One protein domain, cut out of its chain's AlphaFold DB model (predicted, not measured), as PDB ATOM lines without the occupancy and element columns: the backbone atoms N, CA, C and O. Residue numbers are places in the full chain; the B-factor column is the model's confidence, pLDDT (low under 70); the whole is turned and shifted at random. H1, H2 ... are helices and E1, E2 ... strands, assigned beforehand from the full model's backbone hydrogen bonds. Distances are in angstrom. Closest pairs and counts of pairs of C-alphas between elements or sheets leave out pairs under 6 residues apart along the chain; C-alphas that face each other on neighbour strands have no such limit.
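This is residues 3 to 179 of the 291 residues of the protein "YD repeat-containing protein" of Streptomyces paucisporeus (UniProt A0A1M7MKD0). The model is one long, twisted wall of antiparallel strands, laid one after another from E1 to E11, with short E6 beside one end of E7. Three short helices, H1, H2 and H3, cluster beside the strands at one end of the longest axis; the loop 116 to 130 reaches to the other end. The printed part has 177 residues with eleven named strands and three named helices, in the order E1 E2 E3 H1 H2 H3 E4 to E11, of mixed class. It is loose, with a radius of gyration of the C-alphas of 19.5 A and spans of 60 by 41 by 30 A.

Begin at E7, residues 104 to 115, the strand with three neighbours in this branched sheet. On one side of it look for E5, residues 74 to 78, with N 77 and O 111 at 2.8 A, and E6, residues 82 to 85, with N 84 and O 105 at 2.9 A. On the other side lies E8, residues 131 to 140, where N 110 and O 137 are 2.9 A apart. E6, E7, E8, E9, residues 147 to 157, E10, residues 162 to 170, and the edge strand E11, residues 175 to 179, form a meander, each strand the antiparallel neighbour of the one before; N 136 and O 150 are 2.9 A apart, N 155 and O 165 2.9 A, and N 166 and O 177 2.9 A. E5 is also the antiparallel neighbour of E4, residues 63 to 67, E4 of E3, residues 21 to 25, E3 of E2, residues 9 to 15, and E2 of the edge strand E1, residues 3 to 5, and E1 E2 E3 form a second meander; N 66 and O 76 are 2.8 A apart, N 24 and O 63 2.8 A, N 14 and O 23 2.8 A, and N 3 and O 11 2.9 A. H1, residues 27 to 33, is on the sheet at a height of only just 4.3 A, over none of its strands. It touches H3, residues 54 to 60, at Ala 33 and Ala 58, whose C-alphas are the closest at 5.1 A, with a steep tilt of 64 degrees, opposite ways. H1 also touches H2, residues 38 to 46, at the closest C-alphas of Leu 32 and Ser 40, 5.7 A apart, at 71 degrees, only just about perpendicular. H2 and H3 only graze the sheet. In the three helices every O i to N i+4 pair is within hydrogen-bond range.

Find C-alpha 104 at (117.680, 157.514, 112.626); from there E7 runs 32.9 A to C-alpha 115 at (142.031, 144.107, 94.937). E9 is 31.8 A long, E8 24.5 A, E10 23.6 A and E2 20.0 A. E1 begins at C-alpha 3, and E11 ends at C-alpha 179, at (156.589, 150.230, 107.047).

The C-alphas of Gly 38 and Asp 122 are the two farthest apart, 62.0 A. The printed part has no cut. Look for the two long links, E6 to E7 and E7 to E8. The mean pLDDT of the printed part is 94.5, and residues 6 to 7 are under 70.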
ATOM      1  N   SER A   3     121.426 124.404 109.599       75.38
ATOM      2  CA  SER A   3     121.947 123.800 110.828       75.38
ATOM      3  C   SER A   3     121.037 124.155 111.997       75.38
ATOM      4  O   SER A   3     120.517 125.268 112.049       75.38
ATOM      5  N   ILE A   4     120.822 123.199 112.901       74.44
ATOM      6  CA  ILE A   4     119.951 123.349 114.069       74.44
ATOM      7  C   ILE A   4     120.830 123.393 115.316       74.44
ATOM      8  O   ILE A   4     121.581 122.452 115.580       74.44
ATOM      9  N   GLU A   5     120.709 124.457 116.098       72.31
ATOM     10  CA  GLU A   5     121.322 124.552 117.422       72.31
ATOM     11  C   GLU A   5     120.408 123.916 118.490       72.31
ATOM     12  O   GLU A   5     119.180 123.867 118.314       72.31
ATOM     13  N   PRO A   6     120.962 123.425 119.619       64.56
ATOM     14  CA  PRO A   6     120.153 122.990 120.755       64.56
ATOM     15  C   PRO A   6     119.159 124.089 121.162       64.56
ATOM     16  O   PRO A   6     119.564 125.190 121.517       64.56
ATOM     17  N   GLY A   7     117.857 123.798 121.076       68.31
ATOM     18  CA  GLY A   7     116.785 124.792 121.254       68.31
ATOM     19  C   GLY A   7     115.918 125.032 120.013       68.31
ATOM     20  O   GLY A   7     114.901 125.706 120.116       68.31
ATOM     21  N   GLY A   8     116.255 124.439 118.860       73.12
ATOM     22  CA  GLY A   8     115.432 124.518 117.641       73.12
ATOM     23  C   GLY A   8     115.693 125.759 116.781       73.12
ATOM     24  O   GLY A   8     114.976 125.998 115.813       73.12
ATOM     25  N   HIS A   9     116.731 126.522 117.112       82.88
ATOM     26  CA  HIS A   9     117.196 127.683 116.364       82.88
ATOM     27  C   HIS A   9     117.876 127.239 115.064       82.88
ATOM     28  O   HIS A   9     118.758 126.378 115.084       82.88
ATOM     29  N   ILE A  10     117.437 127.793 113.929       84.88
ATOM     30  CA  ILE A  10     117.897 127.376 112.597       84.88
ATOM     31  C   ILE A  10     118.748 128.472 111.968       84.88
ATOM     32  O   ILE A  10     118.236 129.544 111.646       84.88
ATOM     33  N   THR A  11     120.010 128.153 111.703       89.44
ATOM     34  CA  THR A  11     120.885 128.948 110.837       89.44
ATOM     35  C   THR A  11     120.752 128.452 109.403       89.44
ATOM     36  O   THR A  11     120.782 127.242 109.156       89.44
ATOM     37  N   THR A  12     120.624 129.373 108.449       91.94
ATOM     38  CA  THR A  12     120.603 129.061 107.014       91.94
ATOM     39  C   THR A  12     121.819 129.681 106.339       91.94
ATOM     40  O   THR A  12     121.950 130.900 106.322       91.94
ATOM     41  N   THR A  13     122.661 128.843 105.738       95.00
ATOM     42  CA  THR A  13     123.834 129.252 104.953       95.00
ATOM     43  C   THR A  13     123.659 128.810 103.507       95.00
ATOM     44  O   THR A  13     123.352 127.645 103.246       95.00
ATOM     45  N   GLU A  14     123.843 129.701 102.547       95.38
ATOM     46  CA  GLU A  14     123.816 129.394 101.115       95.38
ATOM     47  C   GLU A  14     125.213 129.520 100.528       95.38
ATOM     48  O   GLU A  14     125.989 130.375 100.949       95.38
ATOM     49  N   TYR A  15     125.510 128.670  99.548       96.31
ATOM     50  CA  TYR A  15     126.819 128.601  98.912       96.31
ATOM     51  C   TYR A  15     126.695 128.757  97.399       96.31
ATOM     52  O   TYR A  15     125.698 128.322  96.812       96.31
ATOM     53  N   ASP A  16     127.707 129.344  96.768       93.19
ATOM     54  CA  ASP A  16     127.859 129.305  95.317       93.19
ATOM     55  C   ASP A  16     128.384 127.937  94.834       93.19
ATOM     56  O   ASP A  16     128.637 127.007  95.604       93.19
ATOM     57  N   ARG A  17     128.565 127.809  93.515       91.50
ATOM     58  CA  ARG A  17     129.112 126.596  92.881       91.50
ATOM     59  C   ARG A  17     130.557 126.274  93.283       91.50
ATOM     60  O   ARG A  17     130.989 125.142  93.087       91.50
ATOM     61  N   SER A  18     131.298 127.267  93.767       92.88
ATOM     62  CA  SER A  18     132.691 127.157  94.199       92.88
ATOM     63  C   SER A  18     132.794 126.798  95.686       92.88
ATOM     64  O   SER A  18     133.886 126.502  96.164       92.88
ATOM     65  N   GLY A  19     131.666 126.764  96.404       94.38
ATOM     66  CA  GLY A  19     131.602 126.495  97.837       94.38
ATOM     67  C   GLY A  19     131.777 127.739  98.706       94.38
ATOM     68  O   GLY A  19     131.882 127.598  99.923       94.38
ATOM     69  N   ASN A  20     131.782 128.941  98.123       96.44
ATOM     70  CA  ASN A  20     131.836 130.186  98.886       96.44
ATOM     71  C   ASN A  20     130.475 130.478  99.508       96.44
ATOM     72  O   ASN A  20     129.446 130.308  98.852       96.44
ATOM     73  N   THR A  21     130.456 130.950 100.752       97.38
ATOM     74  CA  THR A  21     129.223 131.377 101.420       97.38
ATOM     75  C   THR A  21     128.692 132.652 100.776       97.38
ATOM     76  O   THR A  21     129.313 133.695 100.890       97.38
ATOM     77  N   VAL A  22     127.519 132.609 100.146       97.69
ATOM     78  CA  VAL A  22     126.898 133.789  99.507       97.69
ATOM     79  C   VAL A  22     125.833 134.451 100.369       97.69
ATOM     80  O   VAL A  22     125.514 135.624 100.165       97.69
ATOM     81  N   ARG A  23     125.271 133.725 101.340       97.75
ATOM     82  CA  ARG A  23     124.247 134.261 102.239       97.75
ATOM     83  C   ARG A  23     124.208 133.516 103.563       97.75
ATOM     84  O   ARG A  23     124.219 132.288 103.576       97.75
ATOM     85  N   GLU A  24     124.057 134.254 104.654       97.50
ATOM     86  CA  GLU A  24     123.859 133.721 106.000       97.50
ATOM     87  C   GLU A  24     122.676 134.400 106.685       97.50
ATOM     88  O   GLU A  24     122.598 135.625 106.778       97.50
ATOM     89  N   LEU A  25     121.750 133.592 107.193       97.12
ATOM     90  CA  LEU A  25     120.628 134.033 108.008       97.12
ATOM     91  C   LEU A  25     120.732 133.372 109.377       97.12
ATOM     92  O   LEU A  25     120.604 132.150 109.497       97.12
ATOM     93  N   THR A  26     120.962 134.194 110.396       95.56
ATOM     94  CA  THR A  26     121.021 133.745 111.788       95.56
ATOM     95  C   THR A  26     119.634 133.322 112.279       95.56
ATOM     96  O   THR A  26     118.621 133.765 111.722       95.56
ATOM     97  N   PRO A  27     119.547 132.524 113.354       93.88
ATOM     98  CA  PRO A  27     118.257 132.120 113.897       93.88
ATOM     99  C   PRO A  27     117.390 133.305 114.333       93.88
ATOM    100  O   PRO A  27     116.214 133.355 113.993       93.88
ATOM    101  N   GLY A  28     117.975 134.309 114.996       93.31
ATOM    102  CA  GLY A  28     117.236 135.504 115.420       93.31
ATOM    103  C   GLY A  28     116.676 136.305 114.241       93.31
ATOM    104  O   GLY A  28     115.527 136.742 114.271       93.31
ATOM    105  N   ASN A  29     117.447 136.431 113.159       96.19
ATOM    106  CA  ASN A  29     116.992 137.126 111.954       96.19
ATOM    107  C   ASN A  29     115.955 136.311 111.177       96.19
ATOM    108  O   ASN A  29     115.061 136.883 110.555       96.19
ATOM    109  N   ARG A  30     116.037 134.977 111.235       95.25
ATOM    110  CA  ARG A  30     115.003 134.083 110.710       95.25
ATOM    111  C   ARG A  30     113.690 134.256 111.470       95.25
ATOM    112  O   ARG A  30     112.651 134.415 110.830       95.25
ATOM    113  N   ASP A  31     113.737 134.262 112.797       94.44
ATOM    114  CA  ASP A  31     112.561 134.465 113.645       94.44
ATOM    115  C   ASP A  31     111.939 135.848 113.401       94.44
ATOM    116  O   ASP A  31     110.724 135.965 113.237       94.44
ATOM    117  N   LEU A  32     112.772 136.889 113.272       95.88
ATOM    118  CA  LEU A  32     112.328 138.233 112.906       95.88
ATOM    119  C   LEU A  32     111.673 138.265 111.517       95.88
ATOM    120  O   LEU A  32     110.592 138.826 111.372       95.88
ATOM    121  N   ALA A  33     112.268 137.629 110.505       96.31
ATOM    122  CA  ALA A  33     111.708 137.590 109.151       96.31
ATOM    123  C   ALA A  33     110.328 136.907 109.088       96.31
ATOM    124  O   ALA A  33     109.478 137.294 108.278       96.31
ATOM    125  N   LEU A  34     110.096 135.911 109.950       95.44
ATOM    126  CA  LEU A  34     108.841 135.159 110.060       95.44
ATOM    127  C   LEU A  34     107.772 135.860 110.910       95.44
ATOM    128  O   LEU A  34     106.633 135.396 110.945       95.44
ATOM    129  N   ALA A  35     108.105 136.962 111.584       95.12
ATOM    130  CA  ALA A  35     107.185 137.622 112.497       95.12
ATOM    131  C   ALA A  35     105.941 138.182 111.782       95.12
ATOM    132  O   ALA A  35     106.025 138.917 110.794       95.12
ATOM    133  N   THR A  36     104.767 137.866 112.334       94.38
ATOM    134  CA  THR A  36     103.460 138.354 111.859       94.38
ATOM    135  C   THR A  36     102.714 139.191 112.897       94.38
ATOM    136  O   THR A  36     101.625 139.680 112.613       94.38
ATOM    137  N   SER A  37     103.248 139.333 114.113       93.75
ATOM    138  CA  SER A  37     102.646 140.113 115.199       93.75
ATOM    139  C   SER A  37     103.671 140.447 116.293       93.75
ATOM    140  O   SER A  37     104.809 139.974 116.270       93.75
ATOM    141  N   GLY A  38     103.259 141.271 117.261       95.00
ATOM    142  CA  GLY A  38     104.048 141.576 118.456       95.00
ATOM    143  C   GLY A  38     105.259 142.487 118.207       95.00
ATOM    144  O   GLY A  38     105.341 143.143 117.166       95.00
ATOM    145  N   PRO A  39     106.207 142.543 119.163       94.75
ATOM    146  CA  PRO A  39     107.373 143.427 119.089       94.75
ATOM    147  C   PRO A  39     108.236 143.215 117.841       94.75
ATOM    148  O   PRO A  39     108.721 144.182 117.267       94.75
ATOM    149  N   SER A  40     108.375 141.970 117.373       95.25
ATOM    150  CA  SER A  40     109.135 141.660 116.158       95.25
ATOM    151  C   SER A  40     108.483 142.229 114.895       95.25
ATOM    152  O   SER A  40     109.193 142.688 114.007       95.25
ATOM    153  N   LEU A  41     107.144 142.277 114.817       95.06
ATOM    154  CA  LEU A  41     106.470 142.997 113.730       95.06
ATOM    155  C   LEU A  41     106.707 144.509 113.840       95.06
ATOM    156  O   LEU A  41     106.968 145.146 112.828       95.06
ATOM    157  N   GLY A  42     106.681 145.066 115.056       96.38
ATOM    158  CA  GLY A  42     107.035 146.470 115.287       96.38
ATOM    159  C   GLY A  42     108.455 146.801 114.813       96.38
ATOM    160  O   GLY A  42     108.659 147.817 114.155       96.38
ATOM    161  N   LEU A  43     109.415 145.907 115.063       96.62
ATOM    162  CA  LEU A  43     110.777 146.034 114.550       96.62
ATOM    163  C   LEU A  43     110.827 145.930 113.018       96.62
ATOM    164  O   LEU A  43     111.513 146.721 112.384       96.62
ATOM    165  N   LEU A  44     110.078 145.015 112.394       97.38
ATOM    166  CA  LEU A  44     109.980 144.975 110.930       97.38
ATOM    167  C   LEU A  44     109.422 146.283 110.357       97.38
ATOM    168  O   LEU A  44     109.943 146.754 109.352       97.38
ATOM    169  N   THR A  45     108.412 146.889 110.987       96.38
ATOM    170  CA  THR A  45     107.876 148.196 110.569       96.38
ATOM    171  C   THR A  45     108.927 149.296 110.704       96.38
ATOM    172  O   THR A  45     109.113 150.069 109.769       96.38
ATOM    173  N   LEU A  46     109.669 149.331 111.815       95.62
ATOM    174  CA  LEU A  46     110.766 150.283 112.034       95.62
ATOM    175  C   LEU A  46     111.868 150.149 110.972       95.62
ATOM    176  O   LEU A  46     112.399 151.139 110.480       95.62
ATOM    177  N   LEU A  47     112.153 148.916 110.549       96.75
ATOM    178  CA  LEU A  47     113.106 148.629 109.479       96.75
ATOM    179  C   LEU A  47     112.537 148.832 108.064       96.75
ATOM    180  O   LEU A  47     113.269 148.643 107.090       96.75
ATOM    181  N   GLY A  48     111.257 149.190 107.922       95.38
ATOM    182  CA  GLY A  48     110.575 149.316 106.630       95.38
ATOM    183  C   GLY A  48     110.465 147.989 105.873       95.38
ATOM    184  O   GLY A  48     110.633 147.950 104.654       95.38
ATOM    185  N   LEU A  49     110.270 146.886 106.599       96.69
ATOM    186  CA  LEU A  49     110.205 145.509 106.098       96.69
ATOM    187  C   LEU A  49     108.835 144.841 106.337       96.69
ATOM    188  O   LEU A  49     108.637 143.678 105.986       96.69
ATOM    189  N   ASP A  50     107.871 145.534 106.932       92.69
ATOM    190  CA  ASP A  50     106.548 144.993 107.262       92.69
ATOM    191  C   ASP A  50     105.662 144.762 106.029       92.69
ATOM    192  O   ASP A  50     104.934 143.771 105.981       92.69
ATOM    193  N   ALA A  51     105.771 145.604 105.001       91.06
ATOM    194  CA  ALA A  51     104.985 145.472 103.771       91.06
ATOM    195  C   ALA A  51     105.573 144.491 102.735       91.06
ATOM    196  O   ALA A  51     104.916 144.200 101.735       91.06
ATOM    197  N   VAL A  52     106.792 143.978 102.946       93.31
ATOM    198  CA  VAL A  52     107.450 143.048 102.008       93.31
ATOM    199  C   VAL A  52     107.280 141.589 102.433       93.31
ATOM    200  O   VAL A  52     107.037 141.283 103.605       93.31
ATOM    201  N   GLY A  53     107.392 140.671 101.471       95.31
ATOM    202  CA  GLY A  53     107.221 139.241 101.716       95.31
ATOM    203  C   GLY A  53     108.322 138.661 102.608       95.31
ATOM    204  O   GLY A  53     109.444 139.157 102.644       95.31
ATOM    205  N   THR A  54     108.031 137.557 103.300       95.75
ATOM    206  CA  THR A  54     108.976 136.874 104.207       95.75
ATOM    207  C   THR A  54     110.331 136.563 103.565       95.75
ATOM    208  O   THR A  54     111.355 136.668 104.235       95.75
ATOM    209  N   ALA A  55     110.356 136.199 102.279       95.25
ATOM    210  CA  ALA A  55     111.601 135.945 101.555       95.25
ATOM    211  C   ALA A  55     112.461 137.216 101.432       95.25
ATOM    212  O   ALA A  55     113.657 137.170 101.712       95.25
ATOM    213  N   ASP A  56     111.844 138.355 101.112       96.06
ATOM    214  CA  ASP A  56     112.533 139.644 101.008       96.06
ATOM    215  C   ASP A  56     112.987 140.143 102.381       96.06
ATOM    216  O   ASP A  56     114.113 140.618 102.524       96.06
ATOM    217  N   ARG A  57     112.165 139.957 103.426       97.31
ATOM    218  CA  ARG A  57     112.571 140.226 104.817       97.31
ATOM    219  C   ARG A  57     113.815 139.428 105.180       97.31
ATOM    220  O   ARG A  57     114.789 139.991 105.667       97.31
ATOM    221  N   ALA A  58     113.796 138.123 104.911       97.00
ATOM    222  CA  ALA A  58     114.926 137.246 105.176       97.00
ATOM    223  C   ALA A  58     116.169 137.685 104.393       97.00
ATOM    224  O   ALA A  58     117.249 137.719 104.972       97.00
ATOM    225  N   ALA A  59     116.034 138.073 103.122       96.12
ATOM    226  CA  ALA A  59     117.145 138.578 102.318       96.12
ATOM    227  C   ALA A  59     117.756 139.864 102.905       96.12
ATOM    228  O   ALA A  59     118.975 139.959 103.024       96.12
ATOM    229  N   GLN A  60     116.928 140.819 103.341       97.56
ATOM    230  CA  GLN A  60     117.385 142.077 103.953       97.56
ATOM    231  C   GLN A  60     117.999 141.882 105.347       97.56
ATOM    232  O   GLN A  60     118.880 142.637 105.750       97.56
ATOM    233  N   LEU A  61     117.561 140.860 106.082       97.88
ATOM    234  CA  LEU A  61     118.082 140.498 107.404       97.88
ATOM    235  C   LEU A  61     119.230 139.473 107.339       97.88
ATOM    236  O   LEU A  61     119.720 139.024 108.374       97.88
ATOM    237  N   SER A  62     119.665 139.082 106.143       98.12
ATOM    238  CA  SER A  62     120.820 138.204 105.966       98.12
ATOM    239  C   SER A  62     122.113 139.004 105.856       98.12
ATOM    240  O   SER A  62     122.122 140.133 105.356       98.12
ATOM    241  N   THR A  63     123.221 138.368 106.225       98.50
ATOM    242  CA  THR A  63     124.525 138.726 105.665       98.50
ATOM    243  C   THR A  63     124.598 138.154 104.249       98.50
ATOM    244  O   THR A  63     124.205 137.008 104.033       98.50
ATOM    245  N   SER A  64     125.046 138.932 103.270       98.12
ATOM    246  CA  SER A  64     125.198 138.488 101.879       98.12
ATOM    247  C   SER A  64     126.550 138.892 101.319       98.12
ATOM    248  O   SER A  64     126.983 140.020 101.544       98.12
ATOM    249  N   HIS A  65     127.160 137.999 100.548       98.50
ATOM    250  CA  HIS A  65     128.512 138.132 100.020       98.50
ATOM    251  C   HIS A  65     128.481 138.106  98.492       98.50
ATOM    252  O   HIS A  65     127.785 137.288  97.883       98.50
ATOM    253  N   ILE A  66     129.230 139.006  97.868       98.06
ATOM    254  CA  ILE A  66     129.357 139.139  96.420       98.06
ATOM    255  C   ILE A  66     130.803 138.839  96.061       98.06
ATOM    256  O   ILE A  66     131.703 139.575  96.456       98.06
ATOM    257  N   TYR A  67     131.019 137.783  95.281       98.06
ATOM    258  CA  TYR A  67     132.344 137.377  94.819       98.06
ATOM    259  C   TYR A  67     132.590 137.779  93.364       98.06
ATOM    260  O   TYR A  67     131.660 138.033  92.592       98.06
ATOM    261  N   SER A  68     133.861 137.815  92.974       96.44
ATOM    262  CA  SER A  68     134.298 137.934  91.587       96.44
ATOM    263  C   SER A  68     133.794 136.764  90.735       96.44
ATOM    264  O   SER A  68     133.422 135.707  91.240       96.44
ATOM    265  N   ALA A  69     133.783 136.933  89.409       94.12
ATOM    266  CA  ALA A  69     133.237 135.928  88.487       94.12
ATOM    267  C   ALA A  69     133.957 134.560  88.548       94.12
ATOM    268  O   ALA A  69     133.363 133.523  88.238       94.12
ATOM    269  N   ASP A  70     135.229 134.558  88.948       93.81
ATOM    270  CA  ASP A  70     136.047 133.367  89.206       93.81
ATOM    271  C   ASP A  70     135.878 132.801  90.633       93.81
ATOM    272  O   ASP A  70     136.412 131.733  90.938       93.81
ATOM    273  N   GLY A  71     135.114 133.482  91.491       94.56
ATOM    274  CA  GLY A  71     134.822 133.095  92.869       94.56
ATOM    275  C   GLY A  71     136.006 133.219  93.828       94.56
ATOM    276  O   GLY A  71     135.949 132.616  94.894       94.56
ATOM    277  N   GLN A  72     137.079 133.925  93.457       94.88
ATOM    278  CA  GLN A  72     138.300 134.014  94.273       94.88
ATOM    279  C   GLN A  72     138.289 135.191  95.253       94.88
ATOM    280  O   GLN A  72     138.767 135.056  96.376       94.88
ATOM    281  N   ASN A  73     137.752 136.339  94.839       97.06
ATOM    282  CA  ASN A  73     137.810 137.583  95.603       97.06
ATOM    283  C   ASN A  73     136.411 138.009  96.052       97.06
ATOM    284  O   ASN A  73     135.485 138.041  95.245       97.06
ATOM    285  N   GLU A  74     136.263 138.378  97.321       98.06
ATOM    286  CA  GLU A  74     135.019 138.920  97.867       98.06
ATOM    287  C   GLU A  74     134.942 140.425  97.595       98.06
ATOM    288  O   GLU A  74     135.622 141.229  98.223       98.06
ATOM    289  N   LEU A  75     134.127 140.816  96.623       98.38
ATOM    290  CA  LEU A  75     134.014 142.195  96.156       98.38
ATOM    291  C   LEU A  75     133.158 143.057  97.078       98.38
ATOM    292  O   LEU A  75     133.441 144.245  97.230       98.38
ATOM    293  N   ALA A  76     132.110 142.481  97.669       98.38
ATOM    294  CA  ALA A  76     131.265 143.200  98.607       98.38
ATOM    295  C   ALA A  76     130.583 142.285  99.626       98.38
ATOM    296  O   ALA A  76     130.253 141.136  99.330       98.38
ATOM    297  N   VAL A  77     130.303 142.829 100.806       98.62
ATOM    298  CA  VAL A  77     129.512 142.186 101.858       98.62
ATOM    299  C   VAL A  77     128.466 143.168 102.354       98.62
ATOM    300  O   VAL A  77     128.793 144.300 102.701       98.62
ATOM    301  N   PHE A  78     127.216 142.723 102.438       98.56
ATOM    302  CA  PHE A  78     126.152 143.454 103.117       98.56
ATOM    303  C   PHE A  78     125.755 142.716 104.390       98.56
ATOM    304  O   PHE A  78     125.416 141.536 104.333       98.56
ATOM    305  N   GLY A  79     125.741 143.409 105.522       98.31
ATOM    306  CA  GLY A  79     125.225 142.891 106.785       98.31
ATOM    307  C   GLY A  79     123.690 142.923 106.867       98.31
ATOM    308  O   GLY A  79     123.021 143.460 105.977       98.31
ATOM    309  N   PRO A  80     123.109 142.384 107.951       98.12
ATOM    310  CA  PRO A  80     121.678 142.483 108.220       98.12
ATOM    311  C   PRO A  80     121.210 143.935 108.363       98.12
ATOM    312  O   PRO A  80     121.901 144.771 108.955       98.12
ATOM    313  N   ARG A  81     120.006 144.229 107.862       97.81
ATOM    314  CA  ARG A  81     119.371 145.539 108.033       97.81
ATOM    315  C   ARG A  81     119.042 145.798 109.500       97.81
ATOM    316  O   ARG A  81     118.411 144.968 110.150       97.81
ATOM    317  N   HIS A  82     119.446 146.958 109.991       97.00
ATOM    318  CA  HIS A  82     119.190 147.430 111.346       97.00
ATOM    319  C   HIS A  82     119.071 148.956 111.347       97.00
ATOM    320  O   HIS A  82     119.353 149.615 110.347       97.00
ATOM    321  N   GLU A  83     118.605 149.515 112.455       97.12
ATOM    322  CA  GLU A  83     118.520 150.960 112.628       97.12
ATOM    323  C   GLU A  83     119.891 151.538 112.986       97.12
ATOM    324  O   GLU A  83     120.616 150.976 113.810       97.12
ATOM    325  N   VAL A  84     120.243 152.650 112.348       97.19
ATOM    326  CA  VAL A  84     121.485 153.389 112.577       97.19
ATOM    327  C   VAL A  84     121.187 154.877 112.680       97.19
ATOM    328  O   VAL A  84     120.218 155.368 112.103       97.19
ATOM    329  N   THR A  85     122.061 155.607 113.366       97.56
ATOM    330  CA  THR A  85     122.051 157.071 113.376       97.56
ATOM    331  C   THR A  85     123.171 157.576 112.476       97.56
ATOM    332  O   THR A  85     124.331 157.234 112.704       97.56
ATOM    333  N   LEU A  86     122.840 158.396 111.479       96.69
ATOM    334  CA  LEU A  86     123.837 158.966 110.572       96.69
ATOM    335  C   LEU A  86     124.759 159.951 111.298       96.69
ATOM    336  O   LEU A  86     124.285 160.869 111.974       96.69
ATOM    337  N   ALA A  87     126.070 159.811 111.132       94.88
ATOM    338  CA  ALA A  87     127.050 160.752 111.676       94.88
ATOM    339  C   ALA A  87     127.239 161.975 110.766       94.88
ATOM    340  O   ALA A  87     127.518 163.077 111.247       94.88
ATOM    341  N   THR A  88     127.061 161.797 109.458       93.69
ATOM    342  CA  THR A  88     127.181 162.834 108.430       93.69
ATOM    343  C   THR A  88     125.910 162.923 107.579       93.69
ATOM    344  O   THR A  88     125.135 161.968 107.528       93.69
ATOM    345  N   PRO A  89     125.631 164.073 106.935       94.81
ATOM    346  CA  PRO A  89     124.499 164.171 106.023       94.81
ATOM    347  C   PRO A  89     124.673 163.228 104.828       94.81
ATOM    348  O   PRO A  89     125.730 163.232 104.197       94.81
ATOM    349  N   LEU A  90     123.625 162.483 104.483       95.88
ATOM    350  CA  LEU A  90     123.572 161.688 103.260       95.88
ATOM    351  C   LEU A  90     122.813 162.474 102.192       95.88
ATOM    352  O   LEU A  90     121.643 162.817 102.368       95.88
ATOM    353  N   GLN A  91     123.495 162.777 101.093       94.44
ATOM    354  CA  GLN A  91     122.904 163.491  99.968       94.44
ATOM    355  C   GLN A  91     122.106 162.520  99.111       94.44
ATOM    356  O   GLN A  91     122.563 161.417  98.818       94.44
ATOM    357  N   ALA A  92     120.915 162.924  98.695       92.31
ATOM    358  CA  ALA A  92     120.147 162.117  97.771       92.31
ATOM    359  C   ALA A  92     120.667 162.255  96.338       92.31
ATOM    360  O   ALA A  92     121.294 163.244  95.953       92.31
ATOM    361  N   ASP A  93     120.347 161.259  95.516       88.69
ATOM    362  CA  ASP A  93     120.457 161.401  94.071       88.69
ATOM    363  C   ASP A  93     119.514 162.502  93.557       88.69
ATOM    364  O   ASP A  93     118.595 162.954  94.248       88.69
ATOM    365  N   ALA A  94     119.722 162.932  92.310       86.44
ATOM    366  CA  ALA A  94     118.928 163.994  91.700       86.44
ATOM    367  C   ALA A  94     117.413 163.721  91.818       86.44
ATOM    368  O   ALA A  94     116.888 162.784  91.217       86.44
ATOM    369  N   GLY A  95     116.711 164.581  92.565       80.56
ATOM    370  CA  GLY A  95     115.266 164.487  92.795       80.56
ATOM    371  C   GLY A  95     114.843 163.761  94.079       80.56
ATOM    372  O   GLY A  95     113.640 163.637  94.307       80.56
ATOM    373  N   GLY A  96     115.784 163.299  94.907       88.31
ATOM    374  CA  GLY A  96     115.500 162.771  96.243       88.31
ATOM    375  C   GLY A  96     115.589 163.823  97.357       88.31
ATOM    376  O   GLY A  96     115.753 165.017  97.103       88.31
ATOM    377  N   THR A  97     115.460 163.362  98.602       92.88
ATOM    378  CA  THR A  97     115.504 164.197  99.812       92.88
ATOM    379  C   THR A  97     116.750 163.866 100.612       92.88
ATOM    380  O   THR A  97     116.895 162.724 101.021       92.88
ATOM    381  N   ASP A  98     117.600 164.848 100.889       95.06
ATOM    382  CA  ASP A  98     118.774 164.642 101.738       95.06
ATOM    383  C   ASP A  98     118.392 164.220 103.163       95.06
ATOM    384  O   ASP A  98     117.420 164.719 103.741       95.06
ATOM    385  N   LEU A  99     119.211 163.359 103.764       96.00
ATOM    386  CA  LEU A  99     119.113 163.013 105.178       96.00
ATOM    387  C   LEU A  99     120.151 163.811 105.967       96.00
ATOM    388  O   LEU A  99     121.347 163.704 105.686       96.00
ATOM    389  N   PRO A 100     119.745 164.603 106.970       96.88
ATOM    390  CA  PRO A 100     120.698 165.294 107.825       96.88
ATOM    391  C   PRO A 100     121.454 164.315 108.735       96.88
ATOM    392  O   PRO A 100     120.974 163.222 109.047       96.88
ATOM    393  N   ALA A 101     122.611 164.750 109.235       96.81
ATOM    394  CA  ALA A 101     123.277 164.072 110.343       96.81
ATOM    395  C   ALA A 101     122.338 163.986 111.562       96.81
ATOM    396  O   ALA A 101     121.554 164.902 111.823       96.81
ATOM    397  N   GLY A 102     122.421 162.888 112.306       97.19
ATOM    398  CA  GLY A 102     121.523 162.565 113.414       97.19
ATOM    399  C   GLY A 102     120.222 161.879 112.996       97.19
ATOM    400  O   GLY A 102     119.432 161.534 113.868       97.19
ATOM    401  N   SER A 103     119.983 161.662 111.697       96.94
ATOM    402  CA  SER A 103     118.816 160.898 111.238       96.94
ATOM    403  C   SER A 103     118.915 159.439 111.675       96.94
ATOM    404  O   SER A 103     119.918 158.784 111.395       96.94
ATOM    405  N   GLU A 104     117.862 158.933 112.314       96.94
ATOM    406  CA  GLU A 104     117.680 157.514 112.626       96.94
ATOM    407  C   GLU A 104     116.985 156.833 111.447       96.94
ATOM    408  O   GLU A 104     115.861 157.183 111.080       96.94
ATOM    409  N   ILE A 105     117.687 155.910 110.793       96.44
ATOM    410  CA  ILE A 105     117.214 155.257 109.575       96.44
ATOM    411  C   ILE A 105     117.620 153.781 109.518       96.44
ATOM    412  O   ILE A 105     118.654 153.385 110.055       96.44
ATOM    413  N   PRO A 106     116.848 152.940 108.813       97.62
ATOM    414  CA  PRO A 106     117.208 151.547 108.614       97.62
ATOM    415  C   PRO A 106     118.192 151.364 107.451       97.62
ATOM    416  O   PRO A 106     117.824 151.526 106.281       97.62
ATOM    417  N   ALA A 107     119.408 150.923 107.767       98.00
ATOM    418  CA  ALA A 107     120.513 150.720 106.830       98.00
ATOM    419  C   ALA A 107     121.144 149.325 106.975       98.00
ATOM    420  O   ALA A 107     120.834 148.560 107.892       98.00
ATOM    421  N   ARG A 108     122.032 148.976 106.045       98.38
ATOM    422  CA  ARG A 108     122.873 147.773 106.111       98.38
ATOM    423  C   ARG A 108     124.329 148.203 106.160       98.38
ATOM    424  O   ARG A 108     124.720 149.084 105.403       98.38
ATOM    425  N   LEU A 109     125.142 147.560 106.998       98.38
ATOM    426  CA  LEU A 109     126.593 147.688 106.858       98.38
ATOM    427  C   LEU A 109     126.975 147.151 105.478       98.38
ATOM    428  O   LEU A 109     126.592 146.031 105.144       98.38
ATOM    429  N   HIS A 110     127.708 147.927 104.699       98.50
ATOM    430  CA  HIS A 110     128.206 147.530 103.394       98.50
ATOM    431  C   HIS A 110     129.718 147.707 103.366       98.50
ATOM    432  O   HIS A 110     130.235 148.770 103.703       98.50
ATOM    433  N   THR A 111     130.417 146.638 103.006       98.62
ATOM    434  CA  THR A 111     131.866 146.614 102.832       98.62
ATOM    435  C   THR A 111     132.150 146.321 101.373       98.62
ATOM    436  O   THR A 111     131.696 145.295 100.878       98.62
ATOM    437  N   VAL A 112     132.917 147.173 100.702       98.50
ATOM    438  CA  VAL A 112     133.404 146.975  99.335       98.50
ATOM    439  C   VAL A 112     134.912 146.804  99.378       98.50
ATOM    440  O   VAL A 112     135.609 147.628  99.971       98.50
ATOM    441  N   THR A 113     135.420 145.772  98.710       98.75
ATOM    442  CA  THR A 113     136.857 145.505  98.625       98.75
ATOM    443  C   THR A 113     137.315 145.528  97.174       98.75
ATOM    444  O   THR A 113     136.841 144.766  96.332       98.75
ATOM    445  N   ALA A 114     138.283 146.392  96.881       98.31
ATOM    446  CA  ALA A 114     139.041 146.369  95.642       98.31
ATOM    447  C   ALA A 114     140.397 145.697  95.873       98.31
ATOM    448  O   ALA A 114     141.048 145.900  96.900       98.31
ATOM    449  N   TYR A 115     140.826 144.925  94.882       98.38
ATOM    450  CA  TYR A 115     142.031 144.107  94.937       98.38
ATOM    451  C   TYR A 115     143.021 144.522  93.856       98.38
ATOM    452  O   TYR A 115     142.626 145.008  92.795       98.38
ATOM    453  N   ASP A 116     144.305 144.282  94.115       97.56
ATOM    454  CA  ASP A 116     145.395 144.377  93.139       97.56
ATOM    455  C   ASP A 116     145.519 145.721  92.396       97.56
ATOM    456  O   ASP A 116     146.141 145.808  91.331       97.56
ATOM    457  N   GLN A 117     144.982 146.810  92.952       96.38
ATOM    458  CA  GLN A 117     145.138 148.138  92.364       96.38
ATOM    459  C   GLN A 117     146.618 148.542  92.370       96.38
ATOM    460  O   GLN A 117     147.291 148.523  93.399       96.38
ATOM    461  N   GLY A 118     147.140 148.907  91.196       94.75
ATOM    462  CA  GLY A 118     148.552 149.263  91.033       94.75
ATOM    463  C   GLY A 118     149.517 148.071  91.050       94.75
ATOM    464  O   GLY A 118     150.728 148.288  91.116       94.75
ATOM    465  N   ARG A 119     149.023 146.827  90.977       97.19
ATOM    466  CA  ARG A 119     149.864 145.631  90.842       97.19
ATOM    467  C   ARG A 119     150.640 145.647  89.512       97.19
ATOM    468  O   ARG A 119     150.013 145.745  88.456       97.19
ATOM    469  N   PRO A 120     151.979 145.495  89.526       96.88
ATOM    470  CA  PRO A 120     152.774 145.367  88.310       96.88
ATOM    471  C   PRO A 120     152.348 144.179  87.440       96.88
ATOM    472  O   PRO A 120     152.035 143.093  87.937       96.88
ATOM    473  N   THR A 121     152.380 144.375  86.122       95.81
ATOM    474  CA  THR A 121     152.029 143.362  85.110       95.81
ATOM    475  C   THR A 121     153.248 142.772  84.397       95.81
ATOM    476  O   THR A 121     153.106 141.881  83.565       95.81
ATOM    477  N   ASP A 122     154.451 143.224  84.749       95.31
ATOM    478  CA  ASP A 122     155.739 142.798  84.183       95.31
ATOM    479  C   ASP A 122     156.272 141.472  84.761       95.31
ATOM    480  O   ASP A 122     157.380 141.047  84.437       95.31
ATOM    481  N   GLY A 123     155.492 140.811  85.622       93.56
ATOM    482  CA  GLY A 123     155.871 139.561  86.284       93.56
ATOM    483  C   GLY A 123     156.687 139.738  87.567       93.56
ATOM    484  O   GLY A 123     157.050 138.738  88.180       93.56
ATOM    485  N   SER A 124     156.948 140.973  88.012       94.44
ATOM    486  CA  SER A 124     157.665 141.237  89.272       94.44
ATOM    487  C   SER A 124     156.841 140.952  90.537       94.44
ATOM    488  O   SER A 124     157.407 140.785  91.617       94.44
ATOM    489  N   ALA A 125     155.513 140.880  90.422       96.44
ATOM    490  CA  ALA A 125     154.612 140.638  91.542       96.44
ATOM    491  C   ALA A 125     154.541 139.147  91.924       96.44
ATOM    492  O   ALA A 125     154.150 138.308  91.110       96.44
ATOM    493  N   THR A 126     154.841 138.820  93.184       95.62
ATOM    494  CA  THR A 126     154.866 137.437  93.704       95.62
ATOM    495  C   THR A 126     153.530 136.957  94.271       95.62
ATOM    496  O   THR A 126     153.392 135.779  94.586       95.62
ATOM    497  N   ALA A 127     152.551 137.852  94.413       94.94
ATOM    498  CA  ALA A 127     151.200 137.550  94.885       94.94
ATOM    499  C   ALA A 127     150.141 138.275  94.041       94.94
ATOM    500  O   ALA A 127     150.463 139.182  93.270       94.94
ATOM    501  N   SER A 128     148.887 137.854  94.182       96.00
ATOM    502  CA  SER A 128     147.669 138.452  93.614       96.00
ATOM    503  C   SER A 128     146.500 138.206  94.570       96.00
ATOM    504  O   SER A 128     146.624 137.383  95.478       96.00
ATOM    505  N   GLY A 129     145.374 138.879  94.359       95.88
ATOM    506  CA  GLY A 129     144.220 138.830  95.255       95.88
ATOM    507  C   GLY A 129     144.476 139.556  96.574       95.88
ATOM    508  O   GLY A 129     143.895 139.196  97.596       95.88
ATOM    509  N   LEU A 130     145.360 140.561  96.588       97.75
ATOM    510  CA  LEU A 130     145.614 141.347  97.795       97.75
ATOM    511  C   LEU A 130     144.644 142.537  97.863       97.75
ATOM    512  O   LEU A 130     144.534 143.272  96.878       97.75
ATOM    513  N   PRO A 131     143.942 142.749  98.992       98.00
ATOM    514  CA  PRO A 131     143.016 143.866  99.142       98.00
ATOM    515  C   PRO A 131     143.789 145.185  99.205       98.00
ATOM    516  O   PRO A 131     144.580 145.417 100.117       98.00
ATOM    517  N   THR A 132     143.559 146.065  98.237       98.31
ATOM    518  CA  THR A 132     144.238 147.364  98.133       98.31
ATOM    519  C   THR A 132     143.378 148.513  98.626       98.31
ATOM    520  O   THR A 132     143.922 149.485  99.143       98.31
ATOM    521  N   THR A 133     142.054 148.400  98.517       98.19
ATOM    522  CA  THR A 133     141.108 149.371  99.077       98.19
ATOM    523  C   THR A 133     139.947 148.629  99.713       98.19
ATOM    524  O   THR A 133     139.350 147.767  99.075       98.19
ATOM    525  N   VAL A 134     139.614 148.980 100.949       98.25
ATOM    526  CA  VAL A 134     138.414 148.517 101.647       98.25
ATOM    527  C   VAL A 134     137.620 149.750 102.042       98.25
ATOM    528  O   VAL A 134     138.144 150.619 102.734       98.25
ATOM    529  N   THR A 135     136.366 149.830 101.615       97.75
ATOM    530  CA  THR A 135     135.443 150.896 102.007       97.75
ATOM    531  C   THR A 135     134.290 150.276 102.772       97.75
ATOM    532  O   THR A 135     133.630 149.375 102.266       97.75
ATOM    533  N   THR A 136     134.046 150.749 103.988       97.56
ATOM    534  CA  THR A 136     132.896 150.351 104.807       97.56
ATOM    535  C   THR A 136     131.971 151.538 105.000       97.56
ATOM    536  O   THR A 136     132.457 152.616 105.334       97.56
ATOM    537  N   GLY A 137     130.665 151.358 104.864       97.00
ATOM    538  CA  GLY A 137     129.684 152.416 105.092       97.00
ATOM    539  C   GLY A 137     128.291 151.871 105.391       97.00
ATOM    540  O   GLY A 137     128.068 150.658 105.442       97.00
ATOM    541  N   ALA A 138     127.346 152.777 105.611       97.56
ATOM    542  CA  ALA A 138     125.938 152.452 105.788       97.56
ATOM    543  C   ALA A 138     125.210 152.541 104.440       97.56
ATOM    544  O   ALA A 138     124.963 153.630 103.924       97.56
ATOM    545  N   SER A 139     124.831 151.394 103.883       97.81
ATOM    546  CA  SER A 139     124.017 151.325 102.674       97.81
ATOM    547  C   SER A 139     122.554 151.574 103.010       97.81
ATOM    548  O   SER A 139     121.917 150.809 103.750       97.81
ATOM    549  N   VAL A 140     122.022 152.669 102.475       96.12
ATOM    550  CA  VAL A 140     120.657 153.126 102.718       96.12
ATOM    551  C   VAL A 140     119.824 152.869 101.472       96.12
ATOM    552  O   VAL A 140     120.159 153.302 100.372       96.12
ATOM    553  N   SER A 141     118.705 152.166 101.638       91.56
ATOM    554  CA  SER A 141     117.796 151.895 100.525       91.56
ATOM    555  C   SER A 141     117.311 153.200  99.888       91.56
ATOM    556  O   SER A 141     116.779 154.063 100.583       91.56
ATOM    557  N   GLY A 142     117.430 153.309  98.563       90.44
ATOM    558  CA  GLY A 142     117.032 154.501  97.807       90.44
ATOM    559  C   GLY A 142     118.156 155.511  97.557       90.44
ATOM    560  O   GLY A 142     117.887 156.528  96.927       90.44
ATOM    561  N   TYR A 143     119.384 155.221  97.999       94.38
ATOM    562  CA  TYR A 143     120.576 156.031  97.741       94.38
ATOM    563  C   TYR A 143     121.588 155.241  96.912       94.38
ATOM    564  O   TYR A 143     121.767 154.039  97.116       94.38
ATOM    565  N   SER A 144     122.248 155.909  95.966       93.31
ATOM    566  CA  SER A 144     123.272 155.310  95.099       93.31
ATOM    567  C   SER A 144     124.617 155.042  95.781       93.31
ATOM    568  O   SER A 144     125.444 154.317  95.227       93.31
ATOM    569  N   HIS A 145     124.851 155.633  96.952       94.69
ATOM    570  CA  HIS A 145     126.115 155.573  97.675       94.69
ATOM    571  C   HIS A 145     125.885 155.365  99.171       94.69
ATOM    572  O   HIS A 145     124.823 155.683  99.708       94.69
ATOM    573  N   ASP A 146     126.900 154.819  99.834       96.19
ATOM    574  CA  ASP A 146     126.855 154.578 101.269       96.19
ATOM    575  C   ASP A 146     127.065 155.879 102.052       96.19
ATOM    576  O   ASP A 146     127.840 156.752 101.653       96.19
ATOM    577  N   ALA A 147     126.403 155.982 103.200       95.69
ATOM    578  CA  ALA A 147     126.659 157.021 104.186       95.69
ATOM    579  C   ALA A 147     127.836 156.646 105.096       95.69
ATOM    580  O   ALA A 147     128.188 155.470 105.225       95.69
ATOM    581  N   ASP A 148     128.408 157.651 105.767       94.56
ATOM    582  CA  ASP A 148     129.418 157.482 106.822       94.56
ATOM    583  C   ASP A 148     130.575 156.552 106.423       94.56
ATOM    584  O   ASP A 148     131.023 155.697 107.188       94.56
ATOM    585  N   THR A 149     131.054 156.708 105.186       94.94
ATOM    586  CA  THR A 149     132.080 155.831 104.628       94.94
ATOM    587  C   THR A 149     133.415 156.001 105.342       94.94
ATOM    588  O   THR A 149     133.923 157.115 105.491       94.94
ATOM    589  N   HIS A 150     134.037 154.881 105.681       95.12
ATOM    590  CA  HIS A 150     135.420 154.784 106.111       95.12
ATOM    591  C   HIS A 150     136.202 153.985 105.073       95.12
ATOM    592  O   HIS A 150     135.831 152.857 104.751       95.12
ATOM    593  N   THR A 151     137.274 154.570 104.541       96.69
ATOM    594  CA  THR A 151     138.113 153.913 103.535       96.69
ATOM    595  C   THR A 151     139.493 153.621 104.099       96.69
ATOM    596  O   THR A 151     140.157 154.504 104.640       96.69
ATOM    597  N   THR A 152     139.947 152.387 103.933       97.62
ATOM    598  CA  THR A 152     141.314 151.957 104.203       97.62
ATOM    599  C   THR A 152     141.979 151.592 102.885       97.62
ATOM    600  O   THR A 152     141.500 150.719 102.164       97.62
ATOM    601  N   THR A 153     143.105 152.225 102.571       97.44
ATOM    602  CA  THR A 153     143.941 151.854 101.421       97.44
ATOM    603  C   THR A 153     145.243 151.232 101.897       97.44
ATOM    604  O   THR A 153     145.831 151.676 102.882       97.44
ATOM    605  N   THR A 154     145.697 150.192 101.204       98.31
ATOM    606  CA  THR A 154     146.956 149.506 101.490       98.31
ATOM    607  C   THR A 154     147.815 149.461 100.235       98.31
ATOM    608  O   THR A 154     147.412 148.927  99.203       98.31
ATOM    609  N   ALA A 155     149.019 150.017 100.334       97.50
ATOM    610  CA  ALA A 155     150.051 149.891  99.315       97.50
ATOM    611  C   ALA A 155     150.950 148.695  99.634       97.50
ATOM    612  O   ALA A 155     151.243 148.431 100.801       97.50
ATOM    613  N   TYR A 156     151.425 148.007  98.595       97.88
ATOM    614  CA  TYR A 156     152.240 146.803  98.730       97.88
ATOM    615  C   TYR A 156     153.590 146.930  98.024       97.88
ATOM    616  O   TYR A 156     153.692 147.448  96.911       97.88
ATOM    617  N   ASP A 157     154.616 146.348  98.640       96.81
ATOM    618  CA  ASP A 157     155.776 145.825  97.929       96.81
ATOM    619  C   ASP A 157     155.355 144.502  97.283       96.81
ATOM    620  O   ASP A 157     155.343 143.444  97.920       96.81
ATOM    621  N   TRP A 158     154.971 144.574  96.011       96.69
ATOM    622  CA  TRP A 158     154.459 143.434  95.252       96.69
ATOM    623  C   TRP A 158     155.476 142.307  95.058       96.69
ATOM    624  O   TRP A 158     155.063 141.163  94.883       96.69
ATOM    625  N   ALA A 159     156.779 142.597  95.123       95.56
ATOM    626  CA  ALA A 159     157.829 141.584  95.010       95.56
ATOM    627  C   ALA A 159     158.012 140.785  96.311       95.56
ATOM    628  O   ALA A 159     158.562 139.685  96.291       95.56
ATOM    629  N   LYS A 160     157.576 141.339  97.450       94.75
ATOM    630  CA  LYS A 160     157.589 140.663  98.759       94.75
ATOM    631  C   LYS A 160     156.198 140.252  99.244       94.75
ATOM    632  O   LYS A 160     156.108 139.544 100.241       94.75
ATOM    633  N   ALA A 161     155.141 140.710  98.570       95.75
ATOM    634  CA  ALA A 161     153.751 140.622  99.020       95.75
ATOM    635  C   ALA A 161     153.539 141.208 100.431       95.75
ATOM    636  O   ALA A 161     152.794 140.660 101.242       95.75
ATOM    637  N   LEU A 162     154.218 142.321 100.737       97.00
ATOM    638  CA  LEU A 162     154.180 142.960 102.054       97.00
ATOM    639  C   LEU A 162     153.576 144.369 101.992       97.00
ATOM    640  O   LEU A 162     153.936 145.129 101.093       97.00
ATOM    641  N   PRO A 163     152.701 144.747 102.942       97.38
ATOM    642  CA  PRO A 163     152.111 146.080 102.978       97.38
ATOM    643  C   PRO A 163     153.148 147.128 103.398       97.38
ATOM    644  O   PRO A 163     153.717 147.052 104.484       97.38
ATOM    645  N   THR A 164     153.391 148.131 102.563       97.31
ATOM    646  CA  THR A 164     154.356 149.214 102.828       97.31
ATOM    647  C   THR A 164     153.707 150.464 103.401       97.31
ATOM    648  O   THR A 164     154.376 151.256 104.066       97.31
ATOM    649  N   SER A 165     152.414 150.659 103.158       96.56
ATOM    650  CA  SER A 165     151.645 151.769 103.707       96.56
ATOM    651  C   SER A 165     150.201 151.355 103.908       96.56
ATOM    652  O   SER A 165     149.636 150.682 103.049       96.56
ATOM    653  N   THR A 166     149.601 151.812 104.997       97.19
ATOM    654  CA  THR A 166     148.158 151.745 105.221       97.19
ATOM    655  C   THR A 166     147.668 153.146 105.540       97.19
ATOM    656  O   THR A 166     148.209 153.796 106.438       97.19
ATOM    657  N   THR A 167     146.670 153.609 104.798       96.75
ATOM    658  CA  THR A 167     146.030 154.907 105.003       96.75
ATOM    659  C   THR A 167     144.567 154.689 105.333       96.75
ATOM    660  O   THR A 167     143.812 154.174 104.511       96.75
ATOM    661  N   GLU A 168     144.179 155.090 106.536       95.25
ATOM    662  CA  GLU A 168     142.790 155.149 106.978       95.25
ATOM    663  C   GLU A 168     142.267 156.568 106.775       95.25
ATOM    664  O   GLU A 168     142.870 157.531 107.257       95.25
ATOM    665  N   ASP A 169     141.138 156.710 106.090       91.19
ATOM    666  CA  ASP A 169     140.534 158.006 105.804       91.19
ATOM    667  C   ASP A 169     139.152 158.182 106.462       91.19
ATOM    668  O   ASP A 169     138.126 158.225 105.779       91.19
ATOM    669  N   PRO A 170     139.075 158.270 107.806       81.19
ATOM    670  CA  PRO A 170     137.851 158.676 108.482       81.19
ATOM    671  C   PRO A 170     137.638 160.179 108.273       81.19
ATOM    672  O   PRO A 170     138.354 160.999 108.850       81.19
ATOM    673  N   GLY A 171     136.662 160.552 107.445       73.12
ATOM    674  CA  GLY A 171     136.277 161.955 107.251       73.12
ATOM    675  C   GLY A 171     137.372 162.847 106.648       73.12
ATOM    676  O   GLY A 171     137.444 164.026 106.989       73.12
ATOM    677  N   GLY A 172     138.244 162.308 105.787       78.38
ATOM    678  CA  GLY A 172     139.283 163.080 105.091       78.38
ATOM    679  C   GLY A 172     140.611 163.231 105.853       78.38
ATOM    680  O   GLY A 172     141.510 163.943 105.393       78.38
ATOM    681  N   LEU A 173     140.760 162.598 107.024       85.50
ATOM    682  CA  LEU A 173     141.946 162.724 107.879       85.50
ATOM    683  C   LEU A 173     143.219 162.072 107.316       85.50
ATOM    684  O   LEU A 173     144.310 162.456 107.752       85.50
ATOM    685  N   ASN A 174     143.111 161.128 106.375       88.00
ATOM    686  CA  ASN A 174     144.247 160.476 105.706       88.00
ATOM    687  C   ASN A 174     145.360 159.999 106.666       88.00
ATOM    688  O   ASN A 174     146.554 160.286 106.505       88.00
ATOM    689  N   VAL A 175     144.969 159.262 107.701       94.69
ATOM    690  CA  VAL A 175     145.850 158.739 108.748       94.69
ATOM    691  C   VAL A 175     146.716 157.623 108.169       94.69
ATOM    692  O   VAL A 175     146.278 156.492 108.001       94.69
ATOM    693  N   THR A 176     147.967 157.956 107.848       95.62
ATOM    694  CA  THR A 176     148.875 157.054 107.126       95.62
ATOM    695  C   THR A 176     149.970 156.499 108.024       95.62
ATOM    696  O   THR A 176     150.701 157.255 108.661       95.62
ATOM    697  N   LYS A 177     150.141 155.179 108.023       95.94
ATOM    698  CA  LYS A 177     151.262 154.476 108.648       95.94
ATOM    699  C   LYS A 177     152.088 153.791 107.570       95.94
ATOM    700  O   LYS A 177     151.530 153.090 106.733       95.94
ATOM    701  N   THR A 178     153.409 153.928 107.621       97.38
ATOM    702  CA  THR A 178     154.313 153.282 106.656       97.38
ATOM    703  C   THR A 178     155.238 152.287 107.338       97.38
ATOM    704  O   THR A 178     155.585 152.442 108.510       97.38
ATOM    705  N   THR A 179     155.626 151.244 106.607       97.62
ATOM    706  CA  THR A 179     156.589 150.230 107.047       97.62
ATOM    707  C   THR A 179     157.570 149.934 105.919       97.62
ATOM    708  O   THR A 179     157.157 149.652 104.796       97.62
TER     709      THR A 179